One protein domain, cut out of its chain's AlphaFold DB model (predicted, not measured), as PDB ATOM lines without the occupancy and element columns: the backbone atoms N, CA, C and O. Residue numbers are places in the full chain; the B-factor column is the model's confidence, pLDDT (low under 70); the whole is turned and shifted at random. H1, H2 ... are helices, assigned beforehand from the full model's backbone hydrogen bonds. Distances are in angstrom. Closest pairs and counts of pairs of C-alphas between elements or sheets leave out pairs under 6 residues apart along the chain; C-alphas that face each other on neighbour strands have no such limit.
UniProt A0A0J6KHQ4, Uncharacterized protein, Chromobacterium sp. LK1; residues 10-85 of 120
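This is residues 10 to 85 of the 120 residues of an uncharacterized protein of Chromobacterium sp. LK1 (UniProt A0A0J6KHQ4). Two long helices, H1 and H3, pack together at a steep tilt of 43 degrees and make a V, close together over their first halves and spread toward their last residues. The stretch between them folds back from the open end of the V to its closed end, with the short helix H2 in it set off from both long helices, near H1 and touching neither. You will read 76 printed residues, with three named helices in the order H1, H2, H3 along the chain and no named strand; the class is all helix. The whole is compact, with a radius of gyration of the C-alphas of 12.9 A, and elongated, spanning 37 by 24 by 19 A, with the end of H3 sticking out from residue 78 on.

Find C-alpha 18 at (-27.653, 51.230, 17.298); from there H1, the longest helix with 21 residues, runs from Tyr 18 to Thr 38, 30.5 A from first to last C-alpha. Next look at C-alpha 64 at (-20.771, 48.936, 14.878), where H3 begins; its 19 residues, Ile 64 to Val 82, cover 27.3 A and end with C-alpha 82 at (-7.565, 49.817, 38.735). Between these two in the chain you will find H2, the seven residues from Leu 47 to Ser 53, 9.9 A long.

Start from H1 and look for H3: the two touch, with 40 pairs of C-alphas within 8 A. Their closest C-alphas are those of Cys 22 and Gly 69, 4.1 A apart. Their lines stand at a steep tilt of 43 degrees and they run the same way, with centres 8.6 A apart. H2 and H1 are near each other, with 5 pairs of C-alphas within 10 A but the closest at 8.3 A. H2 and H3 are apart. On the backbone of H1, H2 and H3, each O of residue i is within hydrogen-bond range of the N of residue i+4 wherever both lie inside the helix.

Look from C-alpha 16 to C-alpha 85, those of Arg 16 and Val 85, for the two farthest apart, at 38.8 A. Residues 37 to 42 stand free, and so do residues 78 to 85, of which 78 to 82 belong to H3. Without these stretches the body has 62 residues and spans 32 by 20 by 18 A. The link from H1 to H2, with 8 residues, and that from H2 to H3, with 10, are short. The printed part runs from 10 to 85 with no cut. Its mean pLDDT is 94.7, and no printed residue is under 70.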
ATOM      1  N   TRP A  10     -16.841  35.617  17.737       95.19
ATOM      2  CA  TRP A  10     -17.752  36.763  17.689       95.19
ATOM      3  C   TRP A  10     -19.031  36.471  16.894       95.19
ATOM      4  O   TRP A  10     -19.064  36.607  15.679       95.19
ATOM      5  N   GLN A  11     -20.093  36.035  17.573       93.44
ATOM      6  CA  GLN A  11     -21.389  35.733  16.943       93.44
ATOM      7  C   GLN A  11     -22.536  36.386  17.732       93.44
ATOM      8  O   GLN A  11     -23.293  35.699  18.423       93.44
ATOM      9  N   PRO A  12     -22.616  37.727  17.733       94.12
ATOM     10  CA  PRO A  12     -23.698  38.437  18.400       94.12
ATOM     11  C   PRO A  12     -25.038  38.238  17.683       94.12
ATOM     12  O   PRO A  12     -25.079  38.038  16.470       94.12
ATOM     13  N   ALA A  13     -26.132  38.340  18.441       93.88
ATOM     14  CA  ALA A  13     -27.474  38.442  17.871       93.88
ATOM     15  C   ALA A  13     -27.609  39.703  16.997       93.88
ATOM     16  O   ALA A  13     -26.935  40.706  17.244       93.88
ATOM     17  N   GLU A  14     -28.486  39.656  15.992       96.06
ATOM     18  CA  GLU A  14     -28.739  40.785  15.092       96.06
ATOM     19  C   GLU A  14     -29.488  41.912  15.829       96.06
ATOM     20  O   GLU A  14     -30.616  41.686  16.277       96.06
ATOM     21  N   PRO A  15     -28.902  43.115  15.970       97.31
ATOM     22  CA  PRO A  15     -29.588  44.244  16.583       97.31
ATOM     23  C   PRO A  15     -30.557  44.913  15.602       97.31
ATOM     24  O   PRO A  15     -30.275  45.023  14.408       97.31
ATOM     25  N   ARG A  16     -31.665  45.451  16.115       97.75
ATOM     26  CA  ARG A  16     -32.628  46.252  15.341       97.75
ATOM     27  C   ARG A  16     -32.129  47.669  15.086       97.75
ATOM     28  O   ARG A  16     -32.423  48.244  14.044       97.75
ATOM     29  N   ASP A  17     -31.384  48.229  16.038       98.38
ATOM     30  CA  ASP A  17     -30.857  49.588  15.977       98.38
ATOM     31  C   ASP A  17     -29.519  49.732  16.722       98.38
ATOM     32  O   ASP A  17     -28.970  48.781  17.283       98.38
ATOM     33  N   TYR A  18     -28.961  50.943  16.708       98.31
ATOM     34  CA  TYR A  18     -27.653  51.230  17.298       98.31
ATOM     35  C   TYR A  18     -27.646  51.139  18.831       98.31
ATOM     36  O   TYR A  18     -26.645  50.729  19.426       98.31
ATOM     37  N   SER A  19     -28.748  51.517  19.479       98.38
ATOM     38  CA  SER A  19     -28.871  51.476  20.938       98.38
ATOM     39  C   SER A  19     -28.884  50.031  21.428       98.38
ATOM     40  O   SER A  19     -28.135  49.667  22.343       98.38
ATOM     41  N   GLU A  20     -29.663  49.183  20.757       98.56
ATOM     42  CA  GLU A  20     -29.707  47.747  20.998       98.56
ATOM     43  C   GLU A  20     -28.364  47.083  20.685       98.56
ATOM     44  O   GLU A  20     -27.877  46.297  21.497       98.56
ATOM     45  N   ALA A  21     -27.705  47.460  19.583       98.56
ATOM     46  CA  ALA A  21     -26.358  46.989  19.262       98.56
ATOM     47  C   ALA A  21     -25.378  47.277  20.413       98.56
ATOM     48  O   ALA A  21     -24.670  46.385  20.881       98.56
ATOM     49  N   CYS A  22     -25.392  48.503  20.941       98.62
ATOM     50  CA  CYS A  22     -24.590  48.865  22.108       98.62
ATOM     51  C   CYS A  22     -24.955  48.041  23.350       98.62
ATOM     52  O   CYS A  22     -24.065  47.618  24.087       98.62
ATOM     53  N   ALA A  23     -26.245  47.810  23.603       98.62
ATOM     54  CA  ALA A  23     -26.701  47.024  24.745       98.62
ATOM     55  C   ALA A  23     -26.241  45.559  24.667       98.62
ATOM     56  O   ALA A  23     -25.687  45.052  25.646       98.62
ATOM     57  N   ILE A  24     -26.385  44.917  23.504       98.44
ATOM     58  CA  ILE A  24     -25.902  43.552  23.247       98.44
ATOM     59  C   ILE A  24     -24.382  43.490  23.422       98.44
ATOM     60  O   ILE A  24     -23.876  42.610  24.119       98.44
ATOM     61  N   GLY A  25     -23.646  44.461  22.872       98.31
ATOM     62  CA  GLY A  25     -22.197  44.558  23.052       98.31
ATOM     63  C   GLY A  25     -21.786  44.543  24.529       98.31
ATOM     64  O   GLY A  25     -20.941  43.739  24.933       98.31
ATOM     65  N   ARG A  26     -22.442  45.366  25.363       98.62
ATOM     66  CA  ARG A  26     -22.197  45.400  26.818       98.62
ATOM     67  C   ARG A  26     -22.490  44.055  27.491       98.62
ATOM     68  O   ARG A  26     -21.709  43.615  28.332       98.62
ATOM     69  N   GLN A  27     -23.582  43.383  27.116       98.25
ATOM     70  CA  GLN A  27     -23.928  42.060  27.655       98.25
ATOM     71  C   GLN A  27     -22.846  41.018  27.340       98.25
ATOM     72  O   GLN A  27     -22.426  40.275  28.226       98.25
ATOM     73  N   TYR A  28     -22.322  41.007  26.113       97.62
ATOM     74  CA  TYR A  28     -21.256  40.082  25.715       97.62
ATOM     75  C   TYR A  28     -19.949  40.351  26.472       97.62
ATOM     76  O   TYR A  28     -19.279  39.408  26.901       97.62
ATOM     77  N   ALA A  29     -19.602  41.619  26.707       97.88
ATOM     78  CA  ALA A  29     -18.458  41.976  27.546       97.88
ATOM     79  C   ALA A  29     -18.650  41.515  29.001       97.88
ATOM     80  O   ALA A  29     -17.722  40.969  29.604       97.88
ATOM     81  N   ALA A  30     -19.860  41.651  29.551       97.81
ATOM     82  CA  ALA A  30     -20.194  41.128  30.875       97.81
ATOM     83  C   ALA A  30     -20.076  39.596  30.943       97.81
ATOM     84  O   ALA A  30     -19.530  39.065  31.911       97.81
ATOM     85  N   HIS A  31     -20.514  38.878  29.906       95.75
ATOM     86  CA  HIS A  31     -20.340  37.427  29.814       95.75
ATOM     87  C   HIS A  31     -18.865  37.022  29.745       95.75
ATOM     88  O   HIS A  31     -18.463  36.097  30.452       95.75
ATOM     89  N   LEU A  32     -18.037  37.735  28.971       95.38
ATOM     90  CA  LEU A  32     -16.591  37.506  28.958       95.38
ATOM     91  C   LEU A  32     -15.982  37.726  30.351       95.38
ATOM     92  O   LEU A  32     -15.218  36.887  30.828       95.38
ATOM     93  N   ALA A  33     -16.333  38.822  31.023       95.38
ATOM     94  CA  ALA A  33     -15.840  39.113  32.366       95.38
ATOM     95  C   ALA A  33     -16.243  38.020  33.371       95.38
ATOM     96  O   ALA A  33     -15.411  37.557  34.154       95.38
ATOM     97  N   GLN A  34     -17.493  37.552  33.311       95.56
ATOM     98  CA  GLN A  34     -17.977  36.460  34.150       95.56
ATOM     99  C   GLN A  34     -17.238  35.145  33.855       95.56
ATOM    100  O   GLN A  34     -16.817  34.467  34.792       95.56
ATOM    101  N   LEU A  35     -17.008  34.820  32.577       93.56
ATOM    102  CA  LEU A  35     -16.238  33.646  32.162       93.56
ATOM    103  C   LEU A  35     -14.812  33.681  32.729       93.56
ATOM    104  O   LEU A  35     -14.340  32.673  33.254       93.56
ATOM    105  N   LEU A  36     -14.131  34.828  32.644       93.44
ATOM    106  CA  LEU A  36     -12.774  35.006  33.174       93.44
ATOM    107  C   LEU A  36     -12.744  34.961  34.706       93.44
ATOM    108  O   LEU A  36     -11.805  34.415  35.288       93.44
ATOM    109  N   LYS A  37     -13.786  35.479  35.367       91.62
ATOM    110  CA  LYS A  37     -13.938  35.419  36.825       91.62
ATOM    111  C   LYS A  37     -14.026  33.978  37.326       91.62
ATOM    112  O   LYS A  37     -13.379  33.658  38.321       91.62
ATOM    113  N   THR A  38     -14.799  33.123  36.653       94.12
ATOM    114  CA  THR A  38     -14.979  31.712  37.042       94.12
ATOM    115  C   THR A  38     -13.879  30.798  36.514       94.12
ATOM    116  O   THR A  38     -13.637  29.749  37.098       94.12
ATOM    117  N   ASN A  39     -13.184  31.185  35.440       90.44
ATOM    118  CA  ASN A  39     -12.181  30.357  34.775       90.44
ATOM    119  C   ASN A  39     -10.856  31.113  34.621       90.44
ATOM    120  O   ASN A  39     -10.381  31.376  33.510       90.44
ATOM    121  N   ARG A  40     -10.240  31.462  35.756       83.75
ATOM    122  CA  ARG A  40      -9.029  32.298  35.796       83.75
ATOM    123  C   ARG A  40      -7.869  31.729  34.978       83.75
ATOM    124  O   ARG A  40      -7.097  32.508  34.432       83.75
ATOM    125  N   GLN A  41      -7.782  30.407  34.797       83.19
ATOM    126  CA  GLN A  41      -6.753  29.789  33.948       83.19
ATOM    127  C   GLN A  41      -6.825  30.177  32.457       83.19
ATOM    128  O   GLN A  41      -5.901  29.868  31.706       83.19
ATOM    129  N   HIS A  42      -7.906  30.815  31.999       79.00
ATOM    130  CA  HIS A  42      -8.027  31.315  30.622       79.00
ATOM    131  C   HIS A  42      -7.663  32.798  30.487       79.00
ATOM    132  O   HIS A  42      -7.490  33.278  29.362       79.00
ATOM    133  N   ALA A  43      -7.517  33.521  31.604       84.25
ATOM    134  CA  ALA A  43      -7.035  34.894  31.585       84.25
ATOM    135  C   ALA A  43      -5.614  34.949  31.001       84.25
ATOM    136  O   ALA A  43      -4.825  34.021  31.168       84.25
ATOM    137  N   ALA A  44      -5.313  36.019  30.260       84.12
ATOM    138  CA  ALA A  44      -4.032  36.226  29.574       84.12
ATOM    139  C   ALA A  44      -3.627  35.142  28.543       84.12
ATOM    140  O   ALA A  44      -2.474  35.081  28.129       84.12
ATOM    141  N   ARG A  45      -4.568  34.315  28.052       86.88
ATOM    142  CA  ARG A  45      -4.310  33.298  27.001       86.88
ATOM    143  C   ARG A  45      -4.850  33.677  25.617       86.88
ATOM    144  O   ARG A  45      -5.169  32.807  24.807       86.88
ATOM    145  N   GLY A  46      -5.021  34.974  25.359       89.19
ATOM    146  CA  GLY A  46      -5.428  35.489  24.045       89.19
ATOM    147  C   GLY A  46      -6.890  35.228  23.658       89.19
ATOM    148  O   GLY A  46      -7.221  35.267  22.477       89.19
ATOM    149  N   LEU A  47      -7.787  34.933  24.609       90.44
ATOM    150  CA  LEU A  47      -9.222  34.812  24.309       90.44
ATOM    151  C   LEU A  47      -9.807  36.141  23.812       90.44
ATOM    152  O   LEU A  47     -10.436  36.154  22.760       90.44
ATOM    153  N   LEU A  48      -9.543  37.244  24.522       93.00
ATOM    154  CA  LEU A  48      -9.987  38.577  24.104       93.00
ATOM    155  C   LEU A  48      -9.444  38.920  22.711       93.00
ATOM    156  O   LEU A  48     -10.225  39.277  21.844       93.00
ATOM    157  N   PHE A  49      -8.147  38.699  22.468       92.69
ATOM    158  CA  PHE A  49      -7.542  38.892  21.146       92.69
ATOM    159  C   PHE A  49      -8.316  38.150  20.046       92.69
ATOM    160  O   PHE A  49      -8.752  38.774  19.085       92.69
ATOM    161  N   ARG A  50      -8.579  36.849  20.221       92.25
ATOM    162  CA  ARG A  50      -9.318  36.047  19.230       92.25
ATOM    163  C   ARG A  50     -10.756  36.522  19.015       92.25
ATOM    164  O   ARG A  50     -11.200  36.535  17.876       92.25
ATOM    165  N   ILE A  51     -11.454  36.945  20.075       94.19
ATOM    166  CA  ILE A  51     -12.782  37.572  19.959       94.19
ATOM    167  C   ILE A  51     -12.688  38.827  19.087       94.19
ATOM    168  O   ILE A  51     -13.451  38.978  18.141       94.19
ATOM    169  N   THR A  52     -11.726  39.704  19.378       94.88
ATOM    170  CA  THR A  52     -11.570  40.975  18.662       94.88
ATOM    171  C   THR A  52     -11.112  40.793  17.219       94.88
ATOM    172  O   THR A  52     -11.517  41.564  16.361       94.88
ATOM    173  N   SER A  53     -10.336  39.748  16.915       94.19
ATOM    174  CA  SER A  53      -9.960  39.403  15.538       94.19
ATOM    175  C   SER A  53     -11.148  38.968  14.676       94.19
ATOM    176  O   SER A  53     -11.048  39.003  13.455       94.19
ATOM    177  N   ASP A  54     -12.246  38.537  15.297       94.88
ATOM    178  CA  ASP A  54     -13.471  38.129  14.610       94.88
ATOM    179  C   ASP A  54     -14.525  39.257  14.544       94.88
ATOM    180  O   ASP A  54     -15.609  39.051  13.996       94.88
ATOM    181  N   MET A  55     -14.238  40.439  15.101       96.12
ATOM    182  CA  MET A  55     -15.104  41.618  15.009       96.12
ATOM    183  C   MET A  55     -14.905  42.354  13.681       96.12
ATOM    184  O   MET A  55     -13.780  42.514  13.213       96.12
ATOM    185  N   ASP A  56     -15.994  42.877  13.114       94.50
ATOM    186  CA  ASP A  56     -15.925  43.809  11.988       94.50
ATOM    187  C   ASP A  56     -15.891  45.256  12.502       94.50
ATOM    188  O   ASP A  56     -16.900  45.814  12.936       94.50
ATOM    189  N   PHE A  57     -14.703  45.859  12.486       95.31
ATOM    190  CA  PHE A  57     -14.499  47.264  12.854       95.31
ATOM    191  C   PHE A  57     -14.769  48.240  11.705       95.31
ATOM    192  O   PHE A  57     -14.830  49.446  11.939       95.31
ATOM    193  N   ALA A  58     -14.899  47.739  10.476       96.19
ATOM    194  CA  ALA A  58     -15.173  48.550   9.298       96.19
ATOM    195  C   ALA A  58     -16.680  48.709   9.034       96.19
ATOM    196  O   ALA A  58     -17.054  49.488   8.153       96.19
ATOM    197  N   ASP A  59     -17.533  48.010   9.793       94.31
ATOM    198  CA  ASP A  59     -18.988  48.107   9.701       94.31
ATOM    199  C   ASP A  59     -19.452  49.562   9.915       94.31
ATOM    200  O   ASP A  59     -19.155  50.201  10.928       94.31
ATOM    201  N   LYS A  60     -20.171  50.103   8.927       95.12
ATOM    202  CA  LYS A  60     -20.706  51.478   8.937       95.12
ATOM    203  C   LYS A  60     -22.193  51.539   9.291       95.12
ATOM    204  O   LYS A  60     -22.756  52.630   9.341       95.12
ATOM    205  N   SER A  61     -22.834  50.391   9.495       97.44
ATOM    206  CA  SER A  61     -24.229  50.294   9.922       97.44
ATOM    207  C   SER A  61     -24.360  50.484  11.436       97.44
ATOM    208  O   SER A  61     -23.380  50.697  12.156       97.44
ATOM    209  N   HIS A  62     -25.579  50.359  11.964       97.06
ATOM    210  CA  HIS A  62     -25.827  50.382  13.408       97.06
ATOM    211  C   HIS A  62     -25.104  49.260  14.169       97.06
ATOM    212  O   HIS A  62     -24.849  49.397  15.367       97.06
ATOM    213  N   ARG A  63     -24.718  48.181  13.483       97.75
ATOM    214  CA  ARG A  63     -24.019  47.026  14.059       97.75
ATOM    215  C   ARG A  63     -22.655  47.361  14.650       97.75
ATOM    216  O   ARG A  63     -22.240  46.680  15.586       97.75
ATOM    217  N   ILE A  64     -22.002  48.449  14.226       97.81
ATOM    218  CA  ILE A  64     -20.771  48.936  14.878       97.81
ATOM    219  C   ILE A  64     -20.977  49.226  16.374       97.81
ATOM    220  O   ILE A  64     -20.030  49.208  17.166       97.81
ATOM    221  N   GLY A  65     -22.232  49.455  16.787       98.25
ATOM    222  CA  GLY A  65     -22.632  49.549  18.185       98.25
ATOM    223  C   GLY A  65     -22.290  48.301  19.003       98.25
ATOM    224  O   GLY A  65     -21.951  48.447  20.170       98.25
ATOM    225  N   LEU A  66     -22.272  47.100  18.410       98.50
ATOM    226  CA  LEU A  66     -21.878  45.859  19.090       98.50
ATOM    227  C   LEU A  66     -20.432  45.941  19.594       98.50
ATOM    228  O   LEU A  66     -20.168  45.715  20.776       98.50
ATOM    229  N   CYS A  67     -19.506  46.328  18.714       98.12
ATOM    230  CA  CYS A  67     -18.094  46.497  19.049       98.12
ATOM    231  C   CYS A  67     -17.913  47.630  20.069       98.12
ATOM    232  O   CYS A  67     -17.286  47.435  21.109       98.12
ATOM    233  N   LYS A  68     -18.526  48.798  19.824       98.00
ATOM    234  CA  LYS A  68     -18.436  49.954  20.734       98.00
ATOM    235  C   LYS A  68     -18.980  49.635  22.128       98.00
ATOM    236  O   LYS A  68     -18.317  49.895  23.123       98.00
ATOM    237  N   GLY A  69     -20.160  49.027  22.213       98.31
ATOM    238  CA  GLY A  69     -20.766  48.626  23.481       98.31
ATOM    239  C   GLY A  69     -19.912  47.618  24.246       98.31
ATOM    240  O   GLY A  69     -19.770  47.738  25.463       98.31
ATOM    241  N   PHE A  70     -19.307  46.664  23.536       98.56
ATOM    242  CA  PHE A  70     -18.416  45.669  24.123       98.56
ATOM    243  C   PHE A  70     -17.182  46.315  24.767       98.56
ATOM    244  O   PHE A  70     -16.931  46.107  25.955       98.56
ATOM    245  N   PHE A  71     -16.444  47.142  24.024       98.50
ATOM    246  CA  PHE A  71     -15.235  47.780  24.546       98.50
ATOM    247  C   PHE A  71     -15.527  48.829  25.617       98.50
ATOM    248  O   PHE A  71     -14.861  48.813  26.648       98.50
ATOM    249  N   ASN A  72     -16.572  49.647  25.457       98.31
ATOM    250  CA  ASN A  72     -16.941  50.638  26.471       98.31
ATOM    251  C   ASN A  72     -17.236  49.977  27.827       98.31
ATOM    252  O   ASN A  72     -16.871  50.503  28.873       98.31
ATOM    253  N   TYR A  73     -17.878  48.802  27.839       98.44
ATOM    254  CA  TYR A  73     -18.103  48.091  29.099       98.44
ATOM    255  C   TYR A  73     -16.815  47.507  29.683       98.44
ATOM    256  O   TYR A  73     -16.637  47.523  30.900       98.44
ATOM    257  N   LEU A  74     -15.899  47.015  28.843       97.62
ATOM    258  CA  LEU A  74     -14.580  46.592  29.316       97.62
ATOM    259  C   LEU A  74     -13.803  47.762  29.929       97.62
ATOM    260  O   LEU A  74     -13.212  47.580  30.987       97.62
ATOM    261  N   GLU A  75     -13.854  48.958  29.337       97.81
ATOM    262  CA  GLU A  75     -13.256  50.171  29.913       97.81
ATOM    263  C   GLU A  75     -13.838  50.491  31.294       97.81
ATOM    264  O   GLU A  75     -13.087  50.742  32.236       97.81
ATOM    265  N   MET A  76     -15.163  50.394  31.459       97.56
ATOM    266  CA  MET A  76     -15.804  50.564  32.768       97.56
ATOM    267  C   MET A  76     -15.301  49.536  33.790       97.56
ATOM    268  O   MET A  76     -14.994  49.894  34.927       97.56
ATOM    269  N   LEU A  77     -15.185  48.262  33.402       95.94
ATOM    270  CA  LEU A  77     -14.663  47.215  34.284       95.94
ATOM    271  C   LEU A  77     -13.185  47.426  34.635       95.94
ATOM    272  O   LEU A  77     -12.795  47.167  35.773       95.94
ATOM    273  N   LEU A  78     -12.373  47.894  33.684       94.56
ATOM    274  CA  LEU A  78     -10.974  48.241  33.922       94.56
ATOM    275  C   LEU A  78     -10.864  49.394  34.919       94.56
ATOM    276  O   LEU A  78     -10.087  49.286  35.863       94.56
ATOM    277  N   ASN A  79     -11.684  50.436  34.768       94.69
ATOM    278  CA  ASN A  79     -11.714  51.561  35.700       94.69
ATOM    279  C   ASN A  79     -12.019  51.098  37.137       94.69
ATOM    280  O   ASN A  79     -11.294  51.431  38.068       94.69
ATOM    281  N   LEU A  80     -13.016  50.221  37.306       92.94
ATOM    282  CA  LEU A  80     -13.354  49.628  38.609       92.94
ATOM    283  C   LEU A  80     -12.240  48.737  39.184       92.94
ATOM    284  O   LEU A  80     -12.125  48.585  40.401       92.94
ATOM    285  N   ALA A  81     -11.463  48.078  38.324       90.25
ATOM    286  CA  ALA A  81     -10.395  47.182  38.748       90.25
ATOM    287  C   ALA A  81      -9.125  47.939  39.154       90.25
ATOM    288  O   ALA A  81      -8.483  47.538  40.124       90.25
ATOM    289  N   VAL A  82      -8.774  49.024  38.452       91.25
ATOM    290  CA  VAL A  82      -7.565  49.817  38.735       91.25
ATOM    291  C   VAL A  82      -7.599  50.407  40.144       91.25
ATOM    292  O   VAL A  82      -6.573  50.406  40.812       91.25
ATOM    293  N   GLU A  83      -8.771  50.791  40.657       90.38
ATOM    294  CA  GLU A  83      -8.917  51.264  42.044       90.38
ATOM    295  C   GLU A  83      -8.489  50.231  43.105       90.38
ATOM    296  O   GLU A  83      -8.251  50.580  44.259       90.38
ATOM    297  N   ARG A  84      -8.405  48.946  42.738       91.06
ATOM    298  CA  ARG A  84      -8.125  47.834  43.660       91.06
ATOM    299  C   ARG A  84      -6.746  47.215  43.476       91.06
ATOM    300  O   ARG A  84      -6.435  46.240  44.159       91.06
ATOM    301  N   VAL A  85      -5.949  47.715  42.535       91.69
ATOM    302  CA  VAL A  85      -4.660  47.125  42.164       91.69
ATOM    303  C   VAL A  85      -3.573  48.184  42.282       91.69
ATOM    304  O   VAL A  85      -3.664  49.237  41.659       91.69
TER     305      VAL A  85